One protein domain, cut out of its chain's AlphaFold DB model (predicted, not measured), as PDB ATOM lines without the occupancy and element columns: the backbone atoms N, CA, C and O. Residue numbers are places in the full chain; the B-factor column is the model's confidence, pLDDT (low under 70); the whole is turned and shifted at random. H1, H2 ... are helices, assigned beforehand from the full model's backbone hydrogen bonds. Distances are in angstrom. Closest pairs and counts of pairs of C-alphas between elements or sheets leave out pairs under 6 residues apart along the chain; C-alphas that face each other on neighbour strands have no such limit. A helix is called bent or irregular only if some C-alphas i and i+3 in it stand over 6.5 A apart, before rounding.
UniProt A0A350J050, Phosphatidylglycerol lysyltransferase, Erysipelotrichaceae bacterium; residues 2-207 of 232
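AT A GLANCE: This is residues 2 to 207 of the 232 residues of the protein "Phosphatidylglycerol lysyltransferase" of Erysipelotrichaceae bacterium (UniProt A0A350J050). The model is an open frame of helices: H1, H6, H7, H8a, the residues 111 to 121 of H5 and the first half of H2 cluster at one end, the hairpin of H3 and H4 lies at the other, and the long helices H2 and H5, apart from each other, bridge the two ends. H8 is bent, and its second arm H8b leads out of the cluster, so that residues 194 to 207 stick out. The printed part has 206 residues with eight named helices, H1 to H8 in that order along the chain, and no named strand; the class is all helix. The whole is loose, with a radius of gyration of the C-alphas of 21.8 A and spans of 63 by 54 by 42 A.

HOW THE PARTS SIT: Begin at H1, residues 2 to 19, which is irregular: C-alphas 11 and 14 are 8.3 A apart, at a kink of 77 degrees near residue 12. After a tight link comes H2, residues 21 to 46, which makes a hairpin with H1 at a shallow tilt of 20 degrees; the closest C-alphas are those of Tyr 17 and Phe 24, 6.6 A apart. H3, residues 48 to 64, and H2 touch only at the corner, and only just, with 3 pairs of C-alphas within 8 A, the closest those of Leu 44 and Tyr 51 at 5.7 A. H4, residues 71 to 94, makes a hairpin with H3 at a shallow tilt of 27 degrees, closest at the C-alphas of Ala 63 and Lys 71, 6.8 A. H4 also touches H2 about perpendicular, at 83 degrees, where the C-alphas of Ala 45 and Ser 86 are 6.1 A apart. H5, residues 96 to 123, is irregular, but only just, with C-alphas 114 and 117 at 6.8 A and a kink of 36 degrees near residue 117; H5 and H2 are apart. H6, residues 130 to 147, is irregular, again only just, with C-alphas 131 and 134 at 6.8 A. H6 touches H5 with the C-alphas of Tyr 114 and Leu 137 at 5.3 A, H2 with those of Gly 30 and Ile 146 at 5.6 A, and H1 with those of Leu 8 and Ala 138 at 6.1 A. H7, residues 156 to 167, makes a hairpin with H6 at a shallow tilt of 33 degrees, only just short of steep; the C-alphas of Val 143 and Phe 163 are 5.8 A apart. H8, residues 173 to 203, was assigned as one helix by its hydrogen bonds but is bent, with C-alphas 187 and 190 at 6.8 A; its arms H8a, residues 173 to 187, and H8b, residues 190 to 203, stand at a shallow tilt of 25 degrees. H8a touches H7 with the C-alphas of Val 164 and Ala 176 at 5.4 A, and H5 with those of Ser 120 and Ile 179 at 5.5 A. H8b touches no helix but is near H8a. Every O i to N i+4 pair is within hydrogen-bond range in H3, H4, H7, H8a and H8b; the figures are 12 of 14 in H1, 20 of 22 in H2, 22 of 24 in H5 and 12 of 14 in H6.

IN THESE COORDINATES: Find C-alpha 2 at (-8.262, 7.578, -13.478), where H1 begins. H2 spans 36.8 A from C-alpha 21 to C-alpha 46, H4 35.2 A, and H5 40.2 A, from C-alpha 96 at (-17.540, -6.935, -23.571) to C-alpha 123. H8b ends at C-alpha 203, (-35.895, -1.947, 9.774).

THE WHOLE: Look for the two C-alphas farthest apart at Glu 72 and Pro 127, 63.7 A. The printed part has no cut, and no link is long. The mean pLDDT of the printed part is 83.2; 36 residues are under 70, among them residues 16 to 22, 48 to 52 and 151 to 155.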
ATOM      1  N   CYS A   2      -9.632   7.202 -13.057       84.06
ATOM      2  CA  CYS A   2      -8.262   7.578 -13.478       84.06
ATOM      3  C   CYS A   2      -8.146   8.012 -14.950       84.06
ATOM      4  O   CYS A   2      -7.494   9.009 -15.232       84.06
ATOM      5  N   LEU A   3      -8.830   7.332 -15.878       85.88
ATOM      6  CA  LEU A   3      -8.869   7.735 -17.294       85.88
ATOM      7  C   LEU A   3      -9.510   9.116 -17.509       85.88
ATOM      8  O   LEU A   3      -9.049   9.882 -18.347       85.88
ATOM      9  N   PHE A   4     -10.543   9.445 -16.731       85.25
ATOM     10  CA  PHE A   4     -11.213  10.746 -16.787       85.25
ATOM     11  C   PHE A   4     -10.267  11.869 -16.345       85.25
ATOM     12  O   PHE A   4     -10.125  12.877 -17.030       85.25
ATOM     13  N   VAL A   5      -9.561  11.656 -15.229       83.38
ATOM     14  CA  VAL A   5      -8.558  12.605 -14.728       83.38
ATOM     15  C   VAL A   5      -7.388  12.732 -15.702       83.38
ATOM     16  O   VAL A   5      -6.971  13.847 -15.990       83.38
ATOM     17  N   LEU A   6      -6.908  11.622 -16.275       85.88
ATOM     18  CA  LEU A   6      -5.869  11.638 -17.308       85.88
ATOM     19  C   LEU A   6      -6.287  12.493 -18.510       85.88
ATOM     20  O   LEU A   6      -5.516  13.337 -18.955       85.88
ATOM     21  N   LEU A   7      -7.513  12.313 -19.007       86.50
ATOM     22  CA  LEU A   7      -8.045  13.089 -20.125       86.50
ATOM     23  C   LEU A   7      -8.078  14.591 -19.805       86.50
ATOM     24  O   LEU A   7      -7.635  15.394 -20.622       86.50
ATOM     25  N   LEU A   8      -8.533  14.981 -18.611       84.12
ATOM     26  CA  LEU A   8      -8.558  16.390 -18.203       84.12
ATOM     27  C   LEU A   8      -7.159  16.980 -17.997       84.12
ATOM     28  O   LEU A   8      -6.920  18.120 -18.394       84.12
ATOM     29  N   ILE A   9      -6.222  16.204 -17.442       83.44
ATOM     30  CA  ILE A   9      -4.816  16.606 -17.341       83.44
ATOM     31  C   ILE A   9      -4.247  16.848 -18.739       83.44
ATOM     32  O   ILE A   9      -3.645  17.890 -18.951       83.44
ATOM     33  N   LEU A  10      -4.464  15.946 -19.700       84.56
ATOM     34  CA  LEU A  10      -3.946  16.100 -21.063       84.56
ATOM     35  C   LEU A  10      -4.549  17.311 -21.788       84.56
ATOM     36  O   LEU A  10      -3.820  18.054 -22.439       84.56
ATOM     37  N   LEU A  11      -5.857  17.549 -21.647       81.88
ATOM     38  CA  LEU A  11      -6.538  18.670 -22.307       81.88
ATOM     39  C   LEU A  11      -6.127  20.044 -21.763       81.88
ATOM     40  O   LEU A  11      -6.167  21.032 -22.495       81.88
ATOM     41  N   LYS A  12      -5.763  20.130 -20.483       78.12
ATOM     42  CA  LYS A  12      -5.519  21.401 -19.784       78.12
ATOM     43  C   LYS A  12      -4.131  21.486 -19.148       78.12
ATOM     44  O   LYS A  12      -3.883  22.391 -18.353       78.12
ATOM     45  N   PHE A  13      -3.204  20.605 -19.536       74.31
ATOM     46  CA  PHE A  13      -1.860  20.505 -18.957       74.31
ATOM     47  C   PHE A  13      -1.147  21.860 -18.905       74.31
ATOM     48  O   PHE A  13      -0.692  22.279 -17.846       74.31
ATOM     49  N   GLY A  14      -1.110  22.581 -20.032       67.38
ATOM     50  CA  GLY A  14      -0.441  23.883 -20.121       67.38
ATOM     51  C   GLY A  14      -1.077  24.955 -19.233       67.38
ATOM     52  O   GLY A  14      -0.366  25.753 -18.631       67.38
ATOM     53  N   TYR A  15      -2.404  24.939 -19.092       72.25
ATOM     54  CA  TYR A  15      -3.124  25.878 -18.234       72.25
ATOM     55  C   TYR A  15      -2.892  25.573 -16.747       72.25
ATOM     56  O   TYR A  15      -2.592  26.479 -15.971       72.25
ATOM     57  N   PHE A  16      -2.964  24.301 -16.352       69.94
ATOM     58  CA  PHE A  16      -2.804  23.901 -14.954       69.94
ATOM     59  C   PHE A  16      -1.360  23.963 -14.466       69.94
ATOM     60  O   PHE A  16      -1.125  24.381 -13.334       69.94
ATOM     61  N   TYR A  17      -0.391  23.618 -15.315       68.25
ATOM     62  CA  TYR A  17       1.021  23.739 -14.970       68.25
ATOM     63  C   TYR A  17       1.432  25.204 -14.767       68.25
ATOM     64  O   TYR A  17       2.155  25.511 -13.822       68.25
ATOM     65  N   ALA A  18       0.936  26.117 -15.610       67.12
ATOM     66  CA  ALA A  18       1.272  27.536 -15.526       67.12
ATOM     67  C   ALA A  18       0.602  28.257 -14.342       67.12
ATOM     68  O   ALA A  18       1.223  29.128 -13.742       67.12
ATOM     69  N   ASN A  19      -0.643  27.903 -13.996       66.31
ATOM     70  CA  ASN A  19      -1.424  28.640 -12.995       66.31
ATOM     71  C   ASN A  19      -1.463  27.971 -11.607       66.31
ATOM     72  O   ASN A  19      -1.689  28.663 -10.619       66.31
ATOM     73  N   TYR A  20      -1.227  26.655 -11.498       68.44
ATOM     74  CA  TYR A  20      -1.453  25.884 -10.259       68.44
ATOM     75  C   TYR A  20      -0.316  24.905  -9.918       68.44
ATOM     76  O   TYR A  20      -0.548  23.860  -9.302       68.44
ATOM     77  N   SER A  21       0.921  25.236 -10.303       65.81
ATOM     78  CA  SER A  21       2.107  24.361 -10.240       65.81
ATOM     79  C   SER A  21       2.306  23.623  -8.903       65.81
ATOM     80  O   SER A  21       2.612  22.430  -8.904       65.81
ATOM     81  N   GLN A  22       2.071  24.286  -7.764       68.94
ATOM     82  CA  GLN A  22       2.262  23.691  -6.435       68.94
ATOM     83  C   GLN A  22       1.191  22.647  -6.075       68.94
ATOM     84  O   GLN A  22       1.481  21.682  -5.375       68.94
ATOM     85  N   PHE A  23      -0.041  22.802  -6.561       70.69
ATOM     86  CA  PHE A  23      -1.121  21.837  -6.328       70.69
ATOM     87  C   PHE A  23      -1.125  20.719  -7.371       70.69
ATOM     88  O   PHE A  23      -1.518  19.590  -7.084       70.69
ATOM     89  N   PHE A  24      -0.609  21.006  -8.565       75.38
ATOM     90  CA  PHE A  24      -0.512  20.053  -9.660       75.38
ATOM     91  C   PHE A  24       0.366  18.835  -9.320       75.38
ATOM     92  O   PHE A  24       0.047  17.719  -9.729       75.38
ATOM     93  N   ILE A  25       1.412  19.000  -8.498       79.44
ATOM     94  CA  ILE A  25       2.256  17.874  -8.060       79.44
ATOM     95  C   ILE A  25       1.494  16.862  -7.189       79.44
ATOM     96  O   ILE A  25       1.688  15.657  -7.345       79.44
ATOM     97  N   LEU A  26       0.580  17.328  -6.327       79.75
ATOM     98  CA  LEU A  26      -0.269  16.464  -5.495       79.75
ATOM     99  C   LEU A  26      -1.236  15.656  -6.362       79.75
ATOM    100  O   LEU A  26      -1.466  14.474  -6.108       79.75
ATOM    101  N   VAL A  27      -1.764  16.281  -7.417       80.50
ATOM    102  CA  VAL A  27      -2.647  15.629  -8.387       80.50
ATOM    103  C   VAL A  27      -1.900  14.563  -9.181       80.50
ATOM    104  O   VAL A  27      -2.404  13.448  -9.306       80.50
ATOM    105  N   ILE A  28      -0.695  14.867  -9.679       83.12
ATOM    106  CA  ILE A  28       0.151  13.882 -10.371       83.12
ATOM    107  C   ILE A  28       0.474  12.722  -9.436       83.12
ATOM    108  O   ILE A  28       0.332  11.571  -9.835       83.12
ATOM    109  N   PHE A  29       0.875  13.003  -8.197       84.62
ATOM    110  CA  PHE A  29       1.175  11.961  -7.221       84.62
ATOM    111  C   PHE A  29      -0.039  11.057  -6.978       84.62
ATOM    112  O   PHE A  29       0.072   9.840  -7.116       84.62
ATOM    113  N   GLY A  30      -1.214  11.638  -6.710       82.81
ATOM    114  CA  GLY A  30      -2.451  10.873  -6.547       82.81
ATOM    115  C   GLY A  30      -2.791  10.046  -7.792       82.81
ATOM    116  O   GLY A  30      -3.080   8.854  -7.696       82.81
ATOM    117  N   PHE A  31      -2.673  10.633  -8.983       86.88
ATOM    118  CA  PHE A  31      -2.871   9.906 -10.234       86.88
ATOM    119  C   PHE A  31      -1.896   8.731 -10.383       86.88
ATOM    120  O   PHE A  31      -2.330   7.638 -10.743       86.88
ATOM    121  N   LEU A  32      -0.607   8.921 -10.087       88.19
ATOM    122  CA  LEU A  32       0.411   7.874 -10.187       88.19
ATOM    123  C   LEU A  32       0.143   6.725  -9.220       88.19
ATOM    124  O   LEU A  32       0.217   5.570  -9.632       88.19
ATOM    125  N   VAL A  33      -0.217   7.014  -7.966       86.75
ATOM    126  CA  VAL A  33      -0.577   5.972  -6.993       86.75
ATOM    127  C   VAL A  33      -1.823   5.219  -7.462       86.75
ATOM    128  O   VAL A  33      -1.828   3.990  -7.489       86.75
ATOM    129  N   GLY A  34      -2.860   5.931  -7.912       86.19
ATOM    130  CA  GLY A  34      -4.086   5.314  -8.424       86.19
ATOM    131  C   GLY A  34      -3.845   4.458  -9.668       86.19
ATOM    132  O   GLY A  34      -4.354   3.342  -9.771       86.19
ATOM    133  N   ALA A  35      -3.034   4.947 -10.607       87.75
ATOM    134  CA  ALA A  35      -2.631   4.207 -11.796       87.75
ATOM    135  C   ALA A  35      -1.795   2.972 -11.433       87.75
ATOM    136  O   ALA A  35      -2.048   1.896 -11.970       87.75
ATOM    137  N   ALA A  36      -0.860   3.094 -10.486       87.88
ATOM    138  CA  ALA A  36      -0.055   1.979  -9.999       87.88
ATOM    139  C   ALA A  36      -0.924   0.879  -9.376       87.88
ATOM    140  O   ALA A  36      -0.705  -0.292  -9.671       87.88
ATOM    141  N   ILE A  37      -1.948   1.236  -8.591       85.81
ATOM    142  CA  ILE A  37      -2.906   0.269  -8.030       85.81
ATOM    143  C   ILE A  37      -3.674  -0.448  -9.146       85.81
ATOM    144  O   ILE A  37      -3.787  -1.670  -9.116       85.81
ATOM    145  N   ILE A  38      -4.171   0.277 -10.153       85.69
ATOM    146  CA  ILE A  38      -4.887  -0.338 -11.286       85.69
ATOM    147  C   ILE A  38      -3.972  -1.297 -12.052       85.69
ATOM    148  O   ILE A  38      -4.376  -2.420 -12.348       85.69
ATOM    149  N   VAL A  39      -2.741  -0.880 -12.356       86.31
ATOM    150  CA  VAL A  39      -1.751  -1.729 -13.035       86.31
ATOM    151  C   VAL A  39      -1.426  -2.950 -12.180       86.31
ATOM    152  O   VAL A  39      -1.405  -4.059 -12.700       86.31
ATOM    153  N   PHE A  40      -1.238  -2.778 -10.873       83.75
ATOM    154  CA  PHE A  40      -0.987  -3.870  -9.938       83.75
ATOM    155  C   PHE A  40      -2.135  -4.888  -9.922       83.75
ATOM    156  O   PHE A  40      -1.892  -6.084 -10.083       83.75
ATOM    157  N   LEU A  41      -3.385  -4.426  -9.814       81.81
ATOM    158  CA  LEU A  41      -4.569  -5.288  -9.879       81.81
ATOM    159  C   LEU A  41      -4.694  -5.986 -11.236       81.81
ATOM    160  O   LEU A  41      -5.048  -7.160 -11.292       81.81
ATOM    161  N   TRP A  42      -4.363  -5.300 -12.330       82.25
ATOM    162  CA  TRP A  42      -4.361  -5.893 -13.664       82.25
ATOM    163  C   TRP A  42      -3.274  -6.966 -13.829       82.25
ATOM    164  O   TRP A  42      -3.540  -8.032 -14.382       82.25
ATOM    165  N   VAL A  43      -2.067  -6.739 -13.304       83.12
ATOM    166  CA  VAL A  43      -0.990  -7.743 -13.299       83.12
ATOM    167  C   VAL A  43      -1.395  -8.958 -12.463       83.12
ATOM    168  O   VAL A  43      -1.203 -10.087 -12.916       83.12
ATOM    169  N   LEU A  44      -2.004  -8.747 -11.291       75.06
ATOM    170  CA  LEU A  44      -2.558  -9.830 -10.471       75.06
ATOM    171  C   LEU A  44      -3.649 -10.614 -11.206       75.06
ATOM    172  O   LEU A  44      -3.664 -11.839 -11.151       75.06
ATOM    173  N   ALA A  45      -4.522  -9.915 -11.931       73.00
ATOM    174  CA  ALA A  45      -5.601 -10.498 -12.722       73.00
ATOM    175  C   ALA A  45      -5.114 -11.351 -13.905       73.00
ATOM    176  O   ALA A  45      -5.784 -12.300 -14.306       73.00
ATOM    177  N   VAL A  46      -3.982 -10.990 -14.514       74.62
ATOM    178  CA  VAL A  46      -3.505 -11.611 -15.761       74.62
ATOM    179  C   VAL A  46      -2.407 -12.647 -15.530       74.62
ATOM    180  O   VAL A  46      -2.259 -13.547 -16.355       74.62
ATOM    181  N   SER A  47      -1.629 -12.548 -14.447       74.25
ATOM    182  CA  SER A  47      -0.426 -13.364 -14.257       74.25
ATOM    183  C   SER A  47      -0.556 -14.382 -13.122       74.25
ATOM    184  O   SER A  47      -0.309 -14.054 -11.955       74.25
ATOM    185  N   PRO A  48      -0.793 -15.666 -13.466       68.88
ATOM    186  CA  PRO A  48      -0.773 -16.749 -12.503       68.88
ATOM    187  C   PRO A  48       0.524 -16.870 -11.685       68.88
ATOM    188  O   PRO A  48       0.558 -17.244 -10.511       68.88
ATOM    189  N   LYS A  49       1.640 -16.527 -12.327       69.12
ATOM    190  CA  LYS A  49       2.982 -16.612 -11.742       69.12
ATOM    191  C   LYS A  49       3.258 -15.480 -10.753       69.12
ATOM    192  O   LYS A  49       3.951 -15.688  -9.762       69.12
ATOM    193  N   PHE A  50       2.713 -14.288 -10.998       68.06
ATOM    194  CA  PHE A  50       2.873 -13.162 -10.078       68.06
ATOM    195  C   PHE A  50       2.033 -13.353  -8.809       68.06
ATOM    196  O   PHE A  50       2.526 -13.076  -7.717       68.06
ATOM    197  N   TYR A  51       0.815 -13.906  -8.921       66.44
ATOM    198  CA  TYR A  51      -0.002 -14.188  -7.733       66.44
ATOM    199  C   TYR A  51       0.623 -15.280  -6.857       66.44
ATOM    200  O   TYR A  51       0.635 -15.135  -5.636       66.44
ATOM    201  N   THR A  52       1.150 -16.361  -7.451       65.75
ATOM    202  CA  THR A  52       1.766 -17.473  -6.698       65.75
ATOM    203  C   THR A  52       3.010 -16.993  -5.968       65.75
ATOM    204  O   THR A  52       3.197 -17.308  -4.790       65.75
ATOM    205  N   TRP A  53       3.825 -16.169  -6.630       73.81
ATOM    206  CA  TRP A  53       4.993 -15.535  -6.030       73.81
ATOM    207  C   TRP A  53       4.622 -14.575  -4.892       73.81
ATOM    208  O   TRP A  53       5.214 -14.663  -3.816       73.81
ATOM    209  N   LEU A  54       3.623 -13.704  -5.081       68.19
ATOM    210  CA  LEU A  54       3.182 -12.762  -4.046       68.19
ATOM    211  C   LEU A  54       2.565 -13.490  -2.845       68.19
ATOM    212  O   LEU A  54       2.840 -13.129  -1.705       68.19
ATOM    213  N   SER A  55       1.779 -14.538  -3.092       65.81
ATOM    214  CA  SER A  55       1.125 -15.337  -2.049       65.81
ATOM    215  C   SER A  55       2.143 -16.121  -1.224       65.81
ATOM    216  O   SER A  55       2.126 -16.055   0.001       65.81
ATOM    217  N   THR A  56       3.093 -16.806  -1.868       69.81
ATOM    218  CA  THR A  56       4.141 -17.567  -1.161       69.81
ATOM    219  C   THR A  56       5.140 -16.656  -0.447       69.81
ATOM    220  O   THR A  56       5.476 -16.907   0.713       69.81
ATOM    221  N   SER A  57       5.565 -15.561  -1.083       69.06
ATOM    222  CA  SER A  57       6.498 -14.594  -0.489       69.06
ATOM    223  C   SER A  57       5.836 -13.780   0.626       69.06
ATOM    224  O   SER A  57       6.389 -13.684   1.720       69.06
ATOM    225  N   GLY A  58       4.626 -13.265   0.405       70.00
ATOM    226  CA  GLY A  58       3.866 -12.484   1.383       70.00
ATOM    227  C   GLY A  58       3.497 -13.289   2.625       70.00
ATOM    228  O   GLY A  58       3.705 -12.822   3.744       70.00
ATOM    229  N   ILE A  59       3.062 -14.542   2.456       68.12
ATOM    230  CA  ILE A  59       2.771 -15.434   3.586       68.12
ATOM    231  C   ILE A  59       4.058 -15.839   4.317       68.12
ATOM    232  O   ILE A  59       4.053 -15.957   5.540       68.12
ATOM    233  N   SER A  60       5.194 -15.980   3.622       66.00
ATOM    234  CA  SER A  60       6.484 -16.215   4.290       66.00
ATOM    235  C   SER A  60       6.935 -15.029   5.157       66.00
ATOM    236  O   SER A  60       7.475 -15.239   6.241       66.00
ATOM    237  N   ILE A  61       6.665 -13.792   4.720       73.06
ATOM    238  CA  ILE A  61       6.961 -12.566   5.472       73.06
ATOM    239  C   ILE A  61       6.003 -12.430   6.664       73.06
ATOM    240  O   ILE A  61       6.451 -12.180   7.781       73.06
ATOM    241  N   GLY A  62       4.705 -12.674   6.464       67.06
ATOM    242  CA  GLY A  62       3.700 -12.656   7.532       67.06
ATOM    243  C   GLY A  62       3.908 -13.740   8.596       67.06
ATOM    244  O   GLY A  62       3.681 -13.487   9.779       67.06
ATOM    245  N   ALA A  63       4.412 -14.915   8.203       65.06
ATOM    246  CA  ALA A  63       4.810 -15.979   9.124       65.06
ATOM    247  C   ALA A  63       6.075 -15.609   9.919       65.06
ATOM    248  O   ALA A  63       6.119 -15.827  11.127       65.06
ATOM    249  N   LYS A  64       7.075 -14.977   9.280       69.44
ATOM    250  CA  LYS A  64       8.260 -14.436   9.979       69.44
ATOM    251  C   LYS A  64       7.910 -13.332  10.980       69.44
ATOM    252  O   LYS A  64       8.615 -13.172  11.968       69.44
ATOM    253  N   LEU A  65       6.831 -12.592  10.733       77.12
ATOM    254  CA  LEU A  65       6.313 -11.554  11.626       77.12
ATOM    255  C   LEU A  65       5.302 -12.087  12.666       77.12
ATOM    256  O   LEU A  65       4.710 -11.286  13.381       77.12
ATOM    257  N   HIS A  66       5.090 -13.410  12.765       67.25
ATOM    258  CA  HIS A  66       4.111 -14.059  13.661       67.25
ATOM    259  C   HIS A  66       2.647 -13.583  13.515       67.25
ATOM    260  O   HIS A  66       1.805 -13.883  14.360       67.25
ATOM    261  N   ILE A  67       2.303 -12.890  12.426       69.38
ATOM    262  CA  ILE A  67       0.932 -12.416  12.161       69.38
ATOM    263  C   ILE A  67       0.038 -13.576  11.686       69.38
ATOM    264  O   ILE A  67      -1.170 -13.568  11.911       69.38
ATOM    265  N   ILE A  68       0.627 -14.601  11.061       62.19
ATOM    266  CA  ILE A  68      -0.089 -15.760  10.512       62.19
ATOM    267  C   ILE A  68       0.272 -17.003  11.332       62.19
ATOM    268  O   ILE A  68       1.400 -17.485  11.254       62.19
ATOM    269  N   LYS A  69      -0.690 -17.511  12.117       62.56
ATOM    270  CA  LYS A  69      -0.531 -18.725  12.942       62.56
ATOM    271  C   LYS A  69      -0.556 -20.018  12.126       62.56
ATOM    272  O   LYS A  69       0.195 -20.929  12.447       62.56
ATOM    273  N   ASP A  70      -1.383 -20.080  11.081       70.38
ATOM    274  CA  ASP A  70      -1.511 -21.258  10.219       70.38
ATOM    275  C   ASP A  70      -1.209 -20.898   8.760       70.38
ATOM    276  O   ASP A  70      -2.006 -20.292   8.037       70.38
ATOM    277  N   LYS A  71       0.021 -21.214   8.356       66.19
ATOM    278  CA  LYS A  71       0.579 -20.853   7.054       66.19
ATOM    279  C   LYS A  71      -0.099 -21.613   5.911       66.19
ATOM    280  O   LYS A  71      -0.281 -21.039   4.837       66.19
ATOM    281  N   GLU A  72      -0.446 -22.882   6.124       67.50
ATOM    282  CA  GLU A  72      -1.046 -23.720   5.083       67.50
ATOM    283  C   GLU A  72      -2.503 -23.348   4.844       67.50
ATOM    284  O   GLU A  72      -2.896 -23.136   3.696       67.50
ATOM    285  N   GLN A  73      -3.289 -23.159   5.907       72.94
ATOM    286  CA  GLN A  73      -4.694 -22.783   5.757       72.94
ATOM    287  C   GLN A  73      -4.851 -21.402   5.095       72.94
ATOM    288  O   GLN A  73      -5.719 -21.213   4.236       72.94
ATOM    289  N   ALA A  74      -3.971 -20.448   5.425       68.50
ATOM    290  CA  ALA A  74      -3.929 -19.137   4.780       68.50
ATOM    291  C   ALA A  74      -3.561 -19.227   3.287       68.50
ATOM    292  O   ALA A  74      -4.168 -18.534   2.469       68.50
ATOM    293  N   LEU A  75      -2.615 -20.101   2.917       69.31
ATOM    294  CA  LEU A  75      -2.248 -20.345   1.515       69.31
ATOM    295  C   LEU A  75      -3.414 -20.936   0.717       69.31
ATOM    296  O   LEU A  75      -3.676 -20.488  -0.397       69.31
ATOM    297  N   VAL A  76      -4.129 -21.912   1.283       73.19
ATOM    298  CA  VAL A  76      -5.261 -22.572   0.615       73.19
ATOM    299  C   VAL A  76      -6.438 -21.608   0.427       73.19
ATOM    300  O   VAL A  76      -6.961 -21.496  -0.680       73.19
ATOM    301  N   SER A  77      -6.824 -20.858   1.466       74.00
ATOM    302  CA  SER A  77      -7.912 -19.867   1.376       74.00
ATOM    303  C   SER A  77      -7.609 -18.764   0.359       74.00
ATOM    304  O   SER A  77      -8.463 -18.414  -0.460       74.00
ATOM    305  N   LEU A  78      -6.374 -18.253   0.367       69.12
ATOM    306  CA  LEU A  78      -5.936 -17.237  -0.583       69.12
ATOM    307  C   LEU A  78      -5.936 -17.777  -2.021       69.12
ATOM    308  O   LEU A  78      -6.478 -17.123  -2.908       69.12
ATOM    309  N   ASN A  79      -5.409 -18.985  -2.256       72.88
ATOM    310  CA  ASN A  79      -5.440 -19.618  -3.580       72.88
ATOM    311  C   ASN A  79      -6.873 -19.808  -4.099       72.88
ATOM    312  O   ASN A  79      -7.130 -19.538  -5.271       72.88
ATOM    313  N   ASN A  80      -7.818 -20.203  -3.243       77.31
ATOM    314  CA  ASN A  80      -9.220 -20.362  -3.633       77.31
ATOM    315  C   ASN A  80      -9.866 -19.029  -4.042       77.31
ATOM    316  O   ASN A  80     -10.493 -18.956  -5.098       77.31
ATOM    317  N   GLN A  81      -9.662 -17.958  -3.265       75.25
ATOM    318  CA  GLN A  81     -10.147 -16.615  -3.614       75.25
ATOM    319  C   GLN A  81      -9.534 -16.111  -4.928       75.25
ATOM    320  O   GLN A  81     -10.220 -15.515  -5.756       75.25
ATOM    321  N   LEU A  82      -8.247 -16.385  -5.157       71.44
ATOM    322  CA  LEU A  82      -7.538 -15.975  -6.370       71.44
ATOM    323  C   LEU A  82      -7.962 -16.774  -7.612       71.44
ATOM    324  O   LEU A  82      -8.045 -16.203  -8.705       71.44
ATOM    325  N   MET A  83      -8.262 -18.069  -7.469       73.69
ATOM    326  CA  MET A  83      -8.839 -18.880  -8.548       73.69
ATOM    327  C   MET A  83     -10.236 -18.387  -8.920       73.69
ATOM    328  O   MET A  83     -10.516 -18.213 -10.106       73.69
ATOM    329  N   GLN A  84     -11.078 -18.091  -7.925       77.75
ATOM    330  CA  GLN A  84     -12.388 -17.478  -8.153       77.75
ATOM    331  C   GLN A  84     -12.245 -16.128  -8.864       77.75
ATOM    332  O   GLN A  84     -12.867 -15.917  -9.898       77.75
ATOM    333  N   PHE A  85     -11.351 -15.252  -8.400       75.12
ATOM    334  CA  PHE A  85     -11.079 -13.971  -9.054       75.12
ATOM    335  C   PHE A  85     -10.641 -14.134 -10.518       75.12
ATOM    336  O   PHE A  85     -11.163 -13.460 -11.406       75.12
ATOM    337  N   SER A  86      -9.719 -15.064 -10.791       76.44
ATOM    338  CA  SER A  86      -9.251 -15.356 -12.154       76.44
ATOM    339  C   SER A  86     -10.383 -15.855 -13.055       76.44
ATOM    340  O   SER A  86     -10.485 -15.433 -14.208       76.44
ATOM    341  N   HIS A  87     -11.249 -16.723 -12.525       79.75
ATOM    342  CA  HIS A  87     -12.441 -17.203 -13.220       79.75
ATOM    343  C   HIS A  87     -13.404 -16.052 -13.547       79.75
ATOM    344  O   HIS A  87     -13.782 -15.882 -14.707       79.75
ATOM    345  N   GLU A  88     -13.718 -15.200 -12.569       81.56
ATOM    346  CA  GLU A  88     -14.577 -14.022 -12.758       81.56
ATOM    347  C   GLU A  88     -14.025 -13.060 -13.819       81.56
ATOM    348  O   GLU A  88     -14.777 -12.529 -14.632       81.56
ATOM    349  N   ILE A  89     -12.704 -12.873 -13.902       78.31
ATOM    350  CA  ILE A  89     -12.086 -12.039 -14.950       78.31
ATOM    351  C   ILE A  89     -12.308 -12.620 -16.347       78.31
ATOM    352  O   ILE A  89     -12.530 -11.866 -17.299       78.31
ATOM    353  N   VAL A  90     -12.216 -13.943 -16.501       80.12
ATOM    354  CA  VAL A  90     -12.477 -14.608 -17.786       80.12
ATOM    355  C   VAL A  90     -13.943 -14.436 -18.173       80.12
ATOM    356  O   VAL A  90     -14.217 -14.022 -19.299       80.12
ATOM    357  N   VAL A  91     -14.869 -14.656 -17.237       82.44
ATOM    358  CA  VAL A  91     -16.310 -14.437 -17.447       82.44
ATOM    359  C   VAL A  91     -16.586 -12.981 -17.824       82.44
ATOM    360  O   VAL A  91     -17.241 -12.709 -18.832       82.44
ATOM    361  N   LEU A  92     -16.013 -12.022 -17.097       82.00
ATOM    362  CA  LEU A  92     -16.185 -10.597 -17.368       82.00
ATOM    363  C   LEU A  92     -15.718 -10.234 -18.786       82.00
ATOM    364  O   LEU A  92     -16.425  -9.528 -19.508       82.00
ATOM    365  N   LYS A  93     -14.576 -10.776 -19.238       78.88
ATOM    366  CA  LYS A  93     -14.052 -10.576 -20.605       78.88
ATOM    367  C   LYS A  93     -14.982 -11.098 -21.703       78.88
ATOM    368  O   LYS A  93     -14.936 -10.564 -22.815       78.88
ATOM    369  N   MET A  94     -15.820 -12.095 -21.420       84.69
ATOM    370  CA  MET A  94     -16.824 -12.590 -22.370       84.69
ATOM    371  C   MET A  94     -17.957 -11.576 -22.574       84.69
ATOM    372  O   MET A  94     -18.505 -11.461 -23.671       84.69
ATOM    373  N   HIS A  95     -18.248 -10.752 -21.566       89.00
ATOM    374  CA  HIS A  95     -19.321  -9.759 -21.591       89.00
ATOM    375  C   HIS A  95     -18.830  -8.350 -21.970       89.00
ATOM    376  O   HIS A  95     -19.148  -7.360 -21.311       89.00
ATOM    377  N   LYS A  96     -18.108  -8.221 -23.094       87.56
ATOM    378  CA  LYS A  96     -17.540  -6.935 -23.571       87.56
ATOM    379  C   LYS A  96     -18.569  -5.801 -23.677       87.56
ATOM    380  O   LYS A  96     -18.260  -4.660 -23.348       87.56
ATOM    381  N   LYS A  97     -19.798  -6.116 -24.107       90.00
ATOM    382  CA  LYS A  97     -20.902  -5.145 -24.190       90.00
ATOM    383  C   LYS A  97     -21.281  -4.600 -22.809       90.00
ATOM    384  O   LYS A  97     -21.504  -3.402 -22.679       90.00
ATOM    385  N   LEU A  98     -21.325  -5.463 -21.792       88.56
ATOM    386  CA  LEU A  98     -21.643  -5.068 -20.422       88.56
ATOM    387  C   LEU A  98     -20.551  -4.154 -19.856       88.56
ATOM    388  O   LEU A  98     -20.870  -3.098 -19.326       88.56
ATOM    389  N   ILE A  99     -19.273  -4.503 -20.061       88.38
ATOM    390  CA  ILE A  99     -18.134  -3.656 -19.661       88.38
ATOM    391  C   ILE A  99     -18.249  -2.262 -20.286       88.38
ATOM    392  O   ILE A  99     -18.060  -1.262 -19.598       88.38
ATOM    393  N   PHE A 100     -18.565  -2.183 -21.581       90.25
ATOM    394  CA  PHE A 100     -18.697  -0.899 -22.267       90.25
ATOM    395  C   PHE A 100     -19.845  -0.051 -21.703       90.25
ATOM    396  O   PHE A 100     -19.655   1.137 -21.458       90.25
ATOM    397  N   ILE A 101     -21.012  -0.658 -21.457       92.88
ATOM    398  CA  ILE A 101     -22.170   0.040 -20.875       92.88
ATOM    399  C   ILE A 101     -21.836   0.566 -19.475       92.88
ATOM    400  O   ILE A 101     -22.069   1.741 -19.212       92.88
ATOM    401  N   LEU A 102     -21.232  -0.261 -18.617       91.25
ATOM    402  CA  LEU A 102     -20.811   0.144 -17.271       91.25
ATOM    403  C   LEU A 102     -19.753   1.256 -17.310       91.25
ATOM    404  O   LEU A 102     -19.794   2.189 -16.515       91.25
ATOM    405  N   GLY A 103     -18.814   1.190 -18.259       90.38
ATOM    406  CA  GLY A 103     -17.813   2.238 -18.453       90.38
ATOM    407  C   GLY A 103     -18.426   3.572 -18.884       90.38
ATOM    408  O   GLY A 103     -18.014   4.625 -18.398       90.38
ATOM    409  N   LEU A 104     -19.426   3.540 -19.770       93.00
ATOM    410  CA  LEU A 104     -20.157   4.735 -20.190       93.00
ATOM    411  C   LEU A 104     -21.012   5.305 -19.051       93.00
ATOM    412  O   LEU A 104     -21.043   6.520 -18.864       93.00
ATOM    413  N   GLU A 105     -21.670   4.443 -18.278       94.88
ATOM    414  CA  GLU A 105     -22.418   4.837 -17.085       94.88
ATOM    415  C   GLU A 105     -21.504   5.527 -16.060       94.88
ATOM    416  O   GLU A 105     -21.821   6.631 -15.621       94.88
ATOM    417  N   ASP A 106     -20.339   4.943 -15.739       92.81
ATOM    418  CA  ASP A 106     -19.359   5.559 -14.828       92.81
ATOM    419  C   ASP A 106     -18.881   6.908 -15.367       92.81
ATOM    420  O   ASP A 106     -18.799   7.885 -14.627       92.81
ATOM    421  N   PHE A 107     -18.622   7.008 -16.672       92.19
ATOM    422  CA  PHE A 107     -18.221   8.269 -17.289       92.19
ATOM    423  C   PHE A 107     -19.292   9.359 -17.138       92.19
ATOM    424  O   PHE A 107     -18.977  10.471 -16.711       92.19
ATOM    425  N   LEU A 108     -20.554   9.049 -17.446       94.88
ATOM    426  CA  LEU A 108     -21.669   9.992 -17.304       94.88
ATOM    427  C   LEU A 108     -21.910  10.362 -15.840       94.88
ATOM    428  O   LEU A 108     -22.103  11.537 -15.524       94.88
ATOM    429  N   ARG A 109     -21.836   9.380 -14.938       94.56
ATOM    430  CA  ARG A 109     -21.919   9.597 -13.493       94.56
ATOM    431  C   ARG A 109     -20.835  10.562 -13.024       94.56
ATOM    432  O   ARG A 109     -21.152  11.506 -12.307       94.56
ATOM    433  N   LEU A 110     -19.580  10.348 -13.420       93.44
ATOM    434  CA  LEU A 110     -18.456  11.217 -13.055       93.44
ATOM    435  C   LEU A 110     -18.620  12.622 -13.626       93.44
ATOM    436  O   LEU A 110     -18.364  13.588 -12.912       93.44
ATOM    437  N   LEU A 111     -19.082  12.744 -14.873       93.94
ATOM    438  CA  LEU A 111     -19.364  14.037 -15.489       93.94
ATOM    439  C   LEU A 111     -20.395  14.812 -14.662       93.94
ATOM    440  O   LEU A 111     -20.110  15.923 -14.237       93.94
ATOM    441  N   ILE A 112     -21.545  14.207 -14.357       94.75
ATOM    442  CA  ILE A 112     -22.592  14.845 -13.545       94.75
ATOM    443  C   ILE A 112     -22.059  15.191 -12.150       94.75
ATOM    444  O   ILE A 112     -22.238  16.312 -11.677       94.75
ATOM    445  N   TYR A 113     -21.376  14.244 -11.502       93.69
ATOM    446  CA  TYR A 113     -20.877  14.395 -10.137       93.69
ATOM    447  C   TYR A 113     -19.839  15.520 -10.008       93.69
ATOM    448  O   TYR A 113     -19.896  16.312  -9.068       93.69
ATOM    449  N   TYR A 114     -18.915  15.637 -10.965       94.38
ATOM    450  CA  TYR A 114     -17.901  16.695 -10.982       94.38
ATOM    451  C   TYR A 114     -18.421  18.037 -11.502       94.38
ATOM    452  O   TYR A 114     -17.767  19.055 -11.294       94.38
ATOM    453  N   SER A 115     -19.603  18.075 -12.113       96.12
ATOM    454  CA  SER A 115     -20.280  19.326 -12.470       96.12
ATOM    455  C   SER A 115     -21.034  19.960 -11.305       96.12
ATOM    456  O   SER A 115     -21.391  21.137 -11.383       96.12
ATOM    457  N   VAL A 116     -21.261  19.232 -10.204       96.44
ATOM    458  CA  VAL A 116     -22.019  19.744  -9.049       96.44
ATOM    459  C   VAL A 116     -21.422  21.040  -8.480       96.44
ATOM    460  O   VAL A 116     -22.205  21.955  -8.221       96.44
ATOM    461  N   PRO A 117     -20.093  21.216  -8.327       96.44
ATOM    462  CA  PRO A 117     -19.527  22.495  -7.888       96.44
ATOM    463  C   PRO A 117     -19.821  23.672  -8.825       96.44
ATOM    464  O   PRO A 117     -20.084  24.775  -8.349       96.44
ATOM    465  N   PHE A 118     -19.836  23.449 -10.144       97.00
ATOM    466  CA  PHE A 118     -20.211  24.482 -11.116       97.00
ATOM    467  C   PHE A 118     -21.673  24.896 -10.946       97.00
ATOM    468  O   PHE A 118     -21.973  26.081 -10.820       97.00
ATOM    469  N   LEU A 119     -22.576  23.919 -10.839       96.81
ATOM    470  CA  LEU A 119     -23.996  24.177 -10.581       96.81
ATOM    471  C   LEU A 119     -24.217  24.857  -9.223       96.81
ATOM    472  O   LEU A 119     -25.050  25.751  -9.104       96.81
ATOM    473  N   SER A 120     -23.434  24.483  -8.210       97.06
ATOM    474  CA  SER A 120     -23.481  25.093  -6.878       97.06
ATOM    475  C   SER A 120     -23.108  26.575  -6.934       97.06
ATOM    476  O   SER A 120     -23.794  27.400  -6.336       97.06
ATOM    477  N   ALA A 121     -22.074  26.935  -7.699       96.81
ATOM    478  CA  ALA A 121     -21.698  28.331  -7.912       96.81
ATOM    479  C   ALA A 121     -22.810  29.129  -8.614       96.81
ATOM    480  O   ALA A 121     -23.124  30.237  -8.179       96.81
ATOM    481  N   MET A 122     -23.457  28.545  -9.633       96.06
ATOM    482  CA  MET A 122     -24.588  29.175 -10.327       96.06
ATOM    483  C   MET A 122     -25.768  29.451  -9.388       96.06
ATOM    484  O   MET A 122     -26.316  30.549  -9.399       96.06
ATOM    485  N   VAL A 123     -26.147  28.473  -8.558       95.81
ATOM    486  CA  VAL A 123     -27.264  28.609  -7.605       95.81
ATOM    487  C   VAL A 123     -26.966  29.660  -6.534       95.81
ATOM    488  O   VAL A 123     -27.863  30.388  -6.121       95.81
ATOM    489  N   LEU A 124     -25.706  29.780  -6.116       95.81
ATOM    490  CA  LEU A 124     -25.259  30.801  -5.164       95.81
ATOM    491  C   LEU A 124     -25.134  32.206  -5.779       95.81
ATOM    492  O   LEU A 124     -24.784  33.144  -5.067       95.81
ATOM    493  N   GLY A 125     -25.377  32.367  -7.085       95.31
ATOM    494  CA  GLY A 125     -25.201  33.643  -7.783       95.31
ATOM    495  C   GLY A 125     -23.737  34.085  -7.895       95.31
ATOM    496  O   GLY A 125     -23.464  35.266  -8.108       95.31
ATOM    497  N   ILE A 126     -22.785  33.160  -7.738       95.50
ATOM    498  CA  ILE A 126     -21.356  33.440  -7.904       95.50
ATOM    499  C   ILE A 126     -21.071  33.547  -9.409       95.50
ATOM    500  O   ILE A 126     -21.464  32.650 -10.159       95.50
ATOM    501  N   PRO A 127     -20.394  34.613  -9.876       92.56
ATOM    502  CA  PRO A 127     -20.144  34.808 -11.297       92.56
ATOM    503  C   PRO A 127     -19.254  33.684 -11.837       92.56
ATOM    504  O   PRO A 127     -18.081  33.579 -11.484       92.56
ATOM    505  N   VAL A 128     -19.828  32.852 -12.705       94.38
ATOM    506  CA  VAL A 128     -19.132  31.783 -13.425       94.38
ATOM    507  C   VAL A 128     -19.446  31.877 -14.909       94.38
ATOM    508  O   VAL A 128     -20.586  32.121 -15.305       94.38
ATOM    509  N   THR A 129     -18.434  31.688 -15.749       93.00
ATOM    510  CA  THR A 129     -18.590  31.674 -17.207       93.00
ATOM    511  C   THR A 129     -18.534  30.240 -17.742       93.00
ATOM    512  O   THR A 129     -17.902  29.376 -17.127       93.00
ATOM    513  N   PRO A 130     -19.110  29.954 -18.926       90.00
ATOM    514  CA  PRO A 130     -18.992  28.636 -19.554       90.00
ATOM    515  C   PRO A 130     -17.540  28.185 -19.779       90.00
ATOM    516  O   PRO A 130     -17.256  26.990 -19.748       90.00
ATOM    517  N   SER A 131     -16.601  29.123 -19.952       88.38
ATOM    518  CA  SER A 131     -15.172  28.815 -20.074       88.38
ATOM    519  C   SER A 131     -14.575  28.194 -18.804       88.38
ATOM    520  O   SER A 131     -13.674  27.366 -18.917       88.38
ATOM    521  N   MET A 132     -15.111  28.530 -17.623       90.06
ATOM    522  CA  MET A 132     -14.669  27.998 -16.327       90.06
ATOM    523  C   MET A 132     -15.199  26.587 -16.047       90.06
ATOM    524  O   MET A 132     -14.717  25.928 -15.129       90.06
ATOM    525  N   TYR A 133     -16.175  26.099 -16.821       92.06
ATOM    526  CA  TYR A 133     -16.801  24.798 -16.578       92.06
ATOM    527  C   TYR A 133     -15.781  23.657 -16.583       92.06
ATOM    528  O   TYR A 133     -15.738  22.864 -15.646       92.06
ATOM    529  N   LEU A 134     -14.918  23.601 -17.603       90.31
ATOM    530  CA  LEU A 134     -13.893  22.559 -17.700       90.31
ATOM    531  C   LEU A 134     -12.843  22.663 -16.589       90.31
ATOM    532  O   LEU A 134     -12.345  21.637 -16.131       90.31
ATOM    533  N   ASP A 135     -12.535  23.877 -16.135       88.94
ATOM    534  CA  ASP A 135     -11.566  24.092 -15.061       88.94
ATOM    535  C   ASP A 135     -12.152  23.634 -13.719       88.94
ATOM    536  O   ASP A 135     -11.513  22.882 -12.987       88.94
ATOM    537  N   MET A 136     -13.415  23.965 -13.436       92.56
ATOM    538  CA  MET A 136     -14.132  23.483 -12.248       92.56
ATOM    539  C   MET A 136     -14.359  21.966 -12.275       92.56
ATOM    540  O   MET A 136     -14.257  21.312 -11.233       92.56
ATOM    541  N   LEU A 137     -14.622  21.387 -13.450       93.19
ATOM    542  CA  LEU A 137     -14.735  19.940 -13.640       93.19
ATOM    543  C   LEU A 137     -13.406  19.238 -13.311       93.19
ATOM    544  O   LEU A 137     -13.387  18.230 -12.602       93.19
ATOM    545  N   ALA A 138     -12.287  19.803 -13.771       89.44
ATOM    546  CA  ALA A 138     -10.952  19.300 -13.467       89.44
ATOM    547  C   ALA A 138     -10.607  19.427 -11.984       89.44
ATOM    548  O   ALA A 138     -10.243  18.419 -11.378       89.44
ATOM    549  N   LEU A 139     -10.805  20.601 -11.374       90.19
ATOM    550  CA  LEU A 139     -10.566  20.805  -9.941       90.19
ATOM    551  C   LEU A 139     -11.393  19.831  -9.091       90.19
ATOM    552  O   LEU A 139     -10.854  19.207  -8.180       90.19
ATOM    553  N   SER A 140     -12.665  19.608  -9.431       92.12
ATOM    554  CA  SER A 140     -13.515  18.613  -8.753       92.12
ATOM    555  C   SER A 140     -12.944  17.198  -8.853       92.12
ATOM    556  O   SER A 140     -12.909  16.458  -7.867       92.12
ATOM    557  N   SER A 141     -12.456  16.824 -10.036       90.19
ATOM    558  CA  SER A 141     -11.842  15.517 -10.263       90.19
ATOM    559  C   SER A 141     -10.510  15.352  -9.514       90.19
ATOM    560  O   SER A 141     -10.196  14.260  -9.041       90.19
ATOM    561  N   PHE A 142      -9.754  16.439  -9.341       87.38
ATOM    562  CA  PHE A 142      -8.502  16.468  -8.583       87.38
ATOM    563  C   PHE A 142      -8.751  16.329  -7.085       87.38
ATOM    564  O   PHE A 142      -8.068  15.549  -6.426       87.38
ATOM    565  N   VAL A 143      -9.774  17.014  -6.566       89.00
ATOM    566  CA  VAL A 143     -10.239  16.842  -5.185       89.00
ATOM    567  C   VAL A 143     -10.576  15.371  -4.936       89.00
ATOM    568  O   VAL A 143     -10.057  14.777  -3.997       89.00
ATOM    569  N   ALA A 144     -11.366  14.745  -5.812       87.25
ATOM    570  CA  ALA A 144     -11.708  13.327  -5.684       87.25
ATOM    571  C   ALA A 144     -10.486  12.396  -5.761       87.25
ATOM    572  O   ALA A 144     -10.401  11.442  -4.989       87.25
ATOM    573  N   MET A 145      -9.526  12.691  -6.643       85.25
ATOM    574  CA  MET A 145      -8.280  11.931  -6.750       85.25
ATOM    575  C   MET A 145      -7.469  11.996  -5.452       85.25
ATOM    576  O   MET A 145      -7.038  10.962  -4.960       85.25
ATOM    577  N   ILE A 146      -7.295  13.181  -4.863       83.69
ATOM    578  CA  ILE A 146      -6.557  13.347  -3.601       83.69
ATOM    579  C   ILE A 146      -7.284  12.632  -2.456       83.69
ATOM    580  O   ILE A 146      -6.657  11.921  -1.668       83.69
ATOM    581  N   ASN A 147      -8.612  12.745  -2.399       82.00
ATOM    582  CA  ASN A 147      -9.419  12.115  -1.355       82.00
ATOM    583  C   ASN A 147      -9.361  10.587  -1.376       82.00
ATOM    584  O   ASN A 147      -9.513   9.973  -0.323       82.00
ATOM    585  N   ALA A 148      -9.113   9.970  -2.535       79.00
ATOM    586  CA  ALA A 148      -8.958   8.521  -2.641       79.00
ATOM    587  C   ALA A 148      -7.778   7.978  -1.809       79.00
ATOM    588  O   ALA A 148      -7.758   6.792  -1.488       79.00
ATOM    589  N   PHE A 149      -6.823   8.836  -1.434       72.81
ATOM    590  CA  PHE A 149      -5.630   8.468  -0.665       72.81
ATOM    591  C   PHE A 149      -5.634   8.987   0.771       72.81
ATOM    592  O   PHE A 149      -4.681   8.728   1.502       72.81
ATOM    593  N   LEU A 150      -6.673   9.711   1.192       71.56
ATOM    594  CA  LEU A 150      -6.826  10.155   2.574       71.56
ATOM    595  C   LEU A 150      -7.677   9.116   3.322       71.56
ATOM    596  O   LEU A 150      -8.899   9.120   3.155       71.56
ATOM    597  N   PRO A 151      -7.083   8.232   4.153       56.91
ATOM    598  CA  PRO A 151      -7.803   7.190   4.886       56.91
ATOM    599  C   PRO A 151      -8.550   7.787   6.090       56.91
ATOM    600  O   PRO A 151      -8.348   7.390   7.234       56.91
ATOM    601  N   MET A 152      -9.380   8.803   5.854       59.81
ATOM    602  CA  MET A 152     -10.138   9.476   6.900       59.81
ATOM    603  C   MET A 152     -11.542   8.866   7.000       59.81
ATOM    604  O   MET A 152     -12.314   8.983   6.040       59.81
ATOM    605  N   PRO A 153     -11.919   8.256   8.141       53.12
ATOM    606  CA  PRO A 153     -13.289   7.809   8.361       53.12
ATOM    607  C   PRO A 153     -14.226   9.021   8.278       53.12
ATOM    608  O   PRO A 153     -14.008  10.043   8.922       53.12
ATOM    609  N   GLY A 154     -15.233   8.944   7.407       58.88
ATOM    610  CA  GLY A 154     -16.164  10.048   7.148       58.88
ATOM    611  C   GLY A 154     -15.650  11.163   6.223       58.88
ATOM    612  O   GLY A 154     -16.448  12.019   5.861       58.88
ATOM    613  N   SER A 155     -14.373  11.161   5.806       64.31
ATOM    614  CA  SER A 155     -13.768  12.018   4.757       64.31
ATOM    615  C   SER A 155     -14.111  13.529   4.790       64.31
ATOM    616  O   SER A 155     -13.946  14.236   3.794       64.31
ATOM    617  N   SER A 156     -14.601  14.066   5.912       70.12
ATOM    618  CA  SER A 156     -15.086  15.452   6.002       70.12
ATOM    619  C   SER A 156     -13.917  16.444   5.980       70.12
ATOM    620  O   SER A 156     -13.783  17.189   5.011       70.12
ATOM    621  N   GLY A 157     -12.985  16.354   6.935       76.88
ATOM    622  CA  GLY A 157     -11.901  17.336   7.084       76.88
ATOM    623  C   GLY A 157     -10.921  17.413   5.903       76.88
ATOM    624  O   GLY A 157     -10.657  18.496   5.387       76.88
ATOM    625  N   GLY A 158     -10.405  16.274   5.430       82.50
ATOM    626  CA  GLY A 158      -9.421  16.243   4.336       82.50
ATOM    627  C   GLY A 158      -9.980  16.725   2.996       82.50
ATOM    628  O   GLY A 158      -9.350  17.513   2.289       82.50
ATOM    629  N   THR A 159     -11.198  16.296   2.674       86.94
ATOM    630  CA  THR A 159     -11.881  16.688   1.439       86.94
ATOM    631  C   THR A 159     -12.318  18.149   1.460       86.94
ATOM    632  O   THR A 159     -12.212  18.812   0.435       86.94
ATOM    633  N   GLU A 160     -12.800  18.675   2.591       89.81
ATOM    634  CA  GLU A 160     -13.185  20.092   2.704       89.81
ATOM    635  C   GLU A 160     -11.971  21.003   2.541       89.81
ATOM    636  O   GLU A 160     -12.011  21.944   1.747       89.81
ATOM    637  N   ALA A 161     -10.869  20.668   3.218       88.69
ATOM    638  CA  ALA A 161      -9.612  21.389   3.076       88.69
ATOM    639  C   ALA A 161      -9.113  21.341   1.627       88.69
ATOM    640  O   ALA A 161      -8.815  22.377   1.041       88.69
ATOM    641  N   THR A 162      -9.088  20.154   1.016       88.44
ATOM    642  CA  THR A 162      -8.619  19.986  -0.367       88.44
ATOM    643  C   THR A 162      -9.521  20.721  -1.355       88.44
ATOM    644  O   THR A 162      -9.022  21.344  -2.287       88.44
ATOM    645  N   PHE A 163     -10.838  20.718  -1.141       91.94
ATOM    646  CA  PHE A 163     -11.765  21.474  -1.973       91.94
ATOM    647  C   PHE A 163     -11.485  22.974  -1.905       91.94
ATOM    648  O   PHE A 163     -11.312  23.600  -2.947       91.94
ATOM    649  N   VAL A 164     -11.402  23.555  -0.703       92.06
ATOM    650  CA  VAL A 164     -11.152  24.997  -0.542       92.06
ATOM    651  C   VAL A 164      -9.770  25.380  -1.071       92.06
ATOM    652  O   VAL A 164      -9.647  26.411  -1.723       92.06
ATOM    653  N   LEU A 165      -8.749  24.541  -0.871       88.56
ATOM    654  CA  LEU A 165      -7.411  24.762  -1.429       88.56
ATOM    655  C   LEU A 165      -7.422  24.788  -2.964       88.56
ATOM    656  O   LEU A 165      -6.816  25.671  -3.560       88.56
ATOM    657  N   MET A 166      -8.133  23.856  -3.604       88.31
ATOM    658  CA  MET A 166      -8.196  23.751  -5.067       88.31
ATOM    659  C   MET A 166      -9.077  24.838  -5.685       88.31
ATOM    660  O   MET A 166      -8.659  25.526  -6.612       88.31
ATOM    661  N   PHE A 167     -10.288  25.038  -5.166       91.56
ATOM    662  CA  PHE A 167     -11.223  26.045  -5.679       91.56
ATOM    663  C   PHE A 167     -10.840  27.473  -5.279       91.56
ATOM    664  O   PHE A 167     -11.202  28.411  -5.985       91.56
ATOM    665  N   GLY A 168     -10.045  27.651  -4.222       89.44
ATOM    666  CA  GLY A 168      -9.444  28.933  -3.841       89.44
ATOM    667  C   GLY A 168      -8.463  29.494  -4.877       89.44
ATOM    668  O   GLY A 168      -8.054  30.646  -4.786       89.44
ATOM    669  N   THR A 169      -8.091  28.694  -5.879       86.56
ATOM    670  CA  THR A 169      -7.253  29.137  -6.997       86.56
ATOM    671  C   THR A 169      -8.027  29.896  -8.085       86.56
ATOM    672  O   THR A 169      -7.421  30.604  -8.888       86.56
ATOM    673  N   ILE A 170      -9.359  29.760  -8.110       89.38
ATOM    674  CA  ILE A 170     -10.263  30.428  -9.065       89.38
ATOM    675  C   ILE A 170     -11.324  31.296  -8.376       89.38
ATOM    676  O   ILE A 170     -11.884  32.191  -9.004       89.38
ATOM    677  N   PHE A 171     -11.592  31.058  -7.092       92.25
ATOM    678  CA  PHE A 171     -12.543  31.808  -6.277       92.25
ATOM    679  C   PHE A 171     -11.872  32.353  -5.020       92.25
ATOM    680  O   PHE A 171     -10.870  31.824  -4.548       92.25
ATOM    681  N   THR A 172     -12.469  33.378  -4.412       93.38
ATOM    682  CA  THR A 172     -12.070  33.788  -3.056       93.38
ATOM    683  C   THR A 172     -12.342  32.665  -2.049       93.38
ATOM    684  O   THR A 172     -13.239  31.846  -2.254       93.38
ATOM    685  N   GLY A 173     -11.621  32.641  -0.922       90.88
ATOM    686  CA  GLY A 173     -11.811  31.614   0.114       90.88
ATOM    687  C   GLY A 173     -13.266  31.494   0.589       90.88
ATOM    688  O   GLY A 173     -13.782  30.387   0.724       90.88
ATOM    689  N   THR A 174     -13.965  32.623   0.745       94.06
ATOM    690  CA  THR A 174     -15.388  32.659   1.125       94.06
ATOM    691  C   THR A 174     -16.295  32.057   0.051       94.06
ATOM    692  O   THR A 174     -17.200  31.284   0.368       94.06
ATOM    693  N   GLN A 175     -16.055  32.369  -1.227       96.00
ATOM    694  CA  GLN A 175     -16.811  31.789  -2.341       96.00
ATOM    695  C   GLN A 175     -16.555  30.283  -2.458       96.00
ATOM    696  O   GLN A 175     -17.509  29.514  -2.543       96.00
ATOM    697  N   ALA A 176     -15.293  29.849  -2.391       95.31
ATOM    698  CA  ALA A 176     -14.927  28.435  -2.429       95.31
ATOM    699  C   ALA A 176     -15.575  27.649  -1.277       95.31
ATOM    700  O   ALA A 176     -16.147  26.587  -1.511       95.31
ATOM    701  N   ALA A 177     -15.561  28.191  -0.054       95.00
ATOM    702  CA  ALA A 177     -16.234  27.591   1.097       95.00
ATOM    703  C   ALA A 177     -17.762  27.527   0.915       95.00
ATOM    704  O   ALA A 177     -18.377  26.513   1.229       95.00
ATOM    705  N   SER A 178     -18.377  28.569   0.351       96.31
ATOM    706  CA  SER A 178     -19.824  28.588   0.088       96.31
ATOM    707  C   SER A 178     -20.226  27.523  -0.938       96.31
ATOM    708  O   SER A 178     -21.157  26.752  -0.702       96.31
ATOM    709  N   ILE A 179     -19.481  27.423  -2.046       97.12
ATOM    710  CA  ILE A 179     -19.667  26.382  -3.071       97.12
ATOM    711  C   ILE A 179     -19.488  24.996  -2.448       97.12
ATOM    712  O   ILE A 179     -20.292  24.100  -2.697       97.12
ATOM    713  N   MET A 180     -18.457  24.828  -1.615       95.50
ATOM    714  CA  MET A 180     -18.158  23.578  -0.924       95.50
ATOM    715  C   MET A 180     -19.331  23.112  -0.059       95.50
ATOM    716  O   MET A 180     -19.701  21.944  -0.139       95.50
ATOM    717  N   LEU A 181     -19.954  24.003   0.720       94.94
ATOM    718  CA  LEU A 181     -21.076  23.642   1.593       94.94
ATOM    719  C   LEU A 181     -22.277  23.112   0.799       94.94
ATOM    720  O   LEU A 181     -22.832  22.068   1.145       94.94
ATOM    721  N   VAL A 182     -22.641  23.783  -0.298       96.12
ATOM    722  CA  VAL A 182     -23.722  23.320  -1.187       96.12
ATOM    723  C   VAL A 182     -23.341  21.996  -1.847       96.12
ATOM    724  O   VAL A 182     -24.124  21.045  -1.839       96.12
ATOM    725  N   TRP A 183     -22.109  21.888  -2.345       95.00
ATOM    726  CA  TRP A 183     -21.591  20.653  -2.922       95.00
ATOM    727  C   TRP A 183     -21.637  19.491  -1.924       95.00
ATOM    728  O   TRP A 183     -22.057  18.398  -2.297       95.00
ATOM    729  N   ARG A 184     -21.279  19.701  -0.651       92.94
ATOM    730  CA  ARG A 184     -21.365  18.686   0.414       92.94
ATOM    731  C   ARG A 184     -22.792  18.301   0.743       92.94
ATOM    732  O   ARG A 184     -23.070  17.120   0.941       92.94
ATOM    733  N   PHE A 185     -23.700  19.268   0.758       93.06
ATOM    734  CA  PHE A 185     -25.114  18.980   0.937       93.06
ATOM    735  C   PHE A 185     -25.627  18.022  -0.137       93.06
ATOM    736  O   PHE A 185     -26.211  16.988   0.185       93.06
ATOM    737  N   VAL A 186     -25.304  18.295  -1.400       93.12
ATOM    738  CA  VAL A 186     -25.734  17.472  -2.536       93.12
ATOM    739  C   VAL A 186     -24.935  16.167  -2.651       93.12
ATOM    740  O   VAL A 186     -25.466  15.131  -3.014       93.12
ATOM    741  N   THR A 187     -23.646  16.124  -2.355       90.25
ATOM    742  CA  THR A 187     -22.868  14.891  -2.605       90.25
ATOM    743  C   THR A 187     -22.803  13.952  -1.415       90.25
ATOM    744  O   THR A 187     -22.585  12.756  -1.596       90.25
ATOM    745  N   PHE A 188     -23.020  14.467  -0.207       89.12
ATOM    746  CA  PHE A 188     -22.803  13.718   1.021       89.12
ATOM    747  C   PHE A 188     -24.032  13.734   1.932       89.12
ATOM    748  O   PHE A 188     -24.598  12.675   2.210       89.12
ATOM    749  N   TYR A 189     -24.499  14.911   2.358       91.25
ATOM    750  CA  TYR A 189     -25.560  14.976   3.368       91.25
ATOM    751  C   TYR A 189     -26.914  14.484   2.844       91.25
ATOM    752  O   TYR A 189     -27.595  13.755   3.562       91.25
ATOM    753  N   GLN A 190     -27.291  14.776   1.594       92.50
ATOM    754  CA  GLN A 190     -28.552  14.266   1.039       92.50
ATOM    755  C   GLN A 190     -28.563  12.735   0.957       92.50
ATOM    756  O   GLN A 190     -29.568  12.109   1.281       92.50
ATOM    757  N   VAL A 191     -27.436  12.122   0.574       91.56
ATOM    758  CA  VAL A 191     -27.317  10.663   0.450       91.56
ATOM    759  C   VAL A 191     -27.428  10.021   1.827       91.56
ATOM    760  O   VAL A 191     -28.107   9.009   1.977       91.56
ATOM    761  N   LEU A 192     -26.830  10.645   2.844       91.94
ATOM    762  CA  LEU A 192     -26.939  10.206   4.232       91.94
ATOM    763  C   LEU A 192     -28.384  10.295   4.740       91.94
ATOM    764  O   LEU A 192     -28.872   9.342   5.343       91.94
ATOM    765  N   ILE A 193     -29.086  11.398   4.468       95.19
ATOM    766  CA  ILE A 193     -30.486  11.586   4.877       95.19
ATOM    767  C   ILE A 193     -31.388  10.544   4.209       95.19
ATOM    768  O   ILE A 193     -32.131   9.845   4.896       95.19
ATOM    769  N   VAL A 194     -31.299  10.400   2.884       95.44
ATOM    770  CA  VAL A 194     -32.095   9.416   2.133       95.44
ATOM    771  C   VAL A 194     -31.762   7.998   2.593       95.44
ATOM    772  O   VAL A 194     -32.670   7.219   2.872       95.44
ATOM    773  N   GLY A 195     -30.476   7.675   2.747       94.44
ATOM    774  CA  GLY A 195     -30.024   6.379   3.249       94.44
ATOM    775  C   GLY A 195     -30.555   6.072   4.648       94.44
ATOM    776  O   GLY A 195     -31.002   4.956   4.898       94.44
ATOM    777  N   CYS A 196     -30.588   7.066   5.541       95.00
ATOM    778  CA  CYS A 196     -31.162   6.934   6.879       95.00
ATOM    779  C   CYS A 196     -32.668   6.638   6.827       95.00
ATOM    780  O   CYS A 196     -33.135   5.709   7.482       95.00
ATOM    781  N   ILE A 197     -33.425   7.367   6.002       95.94
ATOM    782  CA  ILE A 197     -34.868   7.136   5.826       95.94
ATOM    783  C   ILE A 197     -35.125   5.722   5.290       95.94
ATOM    784  O   ILE A 197     -35.965   5.003   5.831       95.94
ATOM    785  N   VAL A 198     -34.374   5.298   4.267       95.06
ATOM    786  CA  VAL A 198     -34.471   3.948   3.691       95.06
ATOM    787  C   VAL A 198     -34.140   2.884   4.735       95.06
ATOM    788  O   VAL A 198     -34.866   1.898   4.849       95.06
ATOM    789  N   PHE A 199     -33.091   3.092   5.533       93.75
ATOM    790  CA  PHE A 199     -32.694   2.173   6.597       93.75
ATOM    791  C   PHE A 199     -33.770   2.037   7.680       93.75
ATOM    792  O   PHE A 199     -34.130   0.921   8.052       93.75
ATOM    793  N   LEU A 200     -34.317   3.155   8.165       94.75
ATOM    794  CA  LEU A 200     -35.385   3.140   9.165       94.75
ATOM    795  C   LEU A 200     -36.628   2.428   8.631       94.75
ATOM    796  O   LEU A 200     -37.185   1.580   9.324       94.75
ATOM    797  N   TYR A 201     -37.010   2.711   7.384       93.00
ATOM    798  CA  TYR A 201     -38.130   2.047   6.726       93.00
ATOM    799  C   TYR A 201     -37.910   0.536   6.585       93.00
ATOM    800  O   TYR A 201     -38.803  -0.246   6.923       93.00
ATOM    801  N   ALA A 202     -36.722   0.120   6.135       90.62
ATOM    802  CA  ALA A 202     -36.358  -1.286   5.995       90.62
ATOM    803  C   ALA A 202     -36.374  -2.014   7.345       90.62
ATOM    804  O   ALA A 202     -36.916  -3.109   7.433       90.62
ATOM    805  N   ARG A 203     -35.884  -1.380   8.416       89.56
ATOM    806  CA  ARG A 203     -35.895  -1.947   9.774       89.56
ATOM    807  C   ARG A 203     -37.306  -2.217  10.307       89.56
ATOM    808  O   ARG A 203     -37.493  -3.118  11.116       89.56
ATOM    809  N   THR A 204     -38.304  -1.444   9.880       85.94
ATOM    810  CA  THR A 204     -39.718  -1.680  10.232       85.94
ATOM    811  C   THR A 204     -40.367  -2.839   9.471       85.94
ATOM    812  O   THR A 204     -41.470  -3.256   9.827       85.94
ATOM    813  N   ARG A 205     -39.732  -3.364   8.416       81.31
ATOM    814  CA  ARG A 205     -40.218  -4.540   7.685       81.31
ATOM    815  C   ARG A 205     -39.716  -5.802   8.392       81.31
ATOM    816  O   ARG A 205     -38.587  -5.845   8.860       81.31
ATOM    817  N   LYS A 206     -40.560  -6.835   8.470       72.81
ATOM    818  CA  LYS A 206     -40.104  -8.168   8.883       72.81
ATOM    819  C   LYS A 206     -39.139  -8.693   7.826       72.81
ATOM    820  O   LYS A 206     -39.428  -8.542   6.637       72.81
ATOM    821  N   ASP A 207     -38.049  -9.312   8.266       76.31
ATOM    822  CA  ASP A 207     -37.142 -10.015   7.370       76.31
ATOM    823  C   ASP A 207     -37.956 -10.996   6.525       76.31
ATOM    824  O   ASP A 207     -38.753 -11.781   7.048       76.31
TER     825      ASP A 207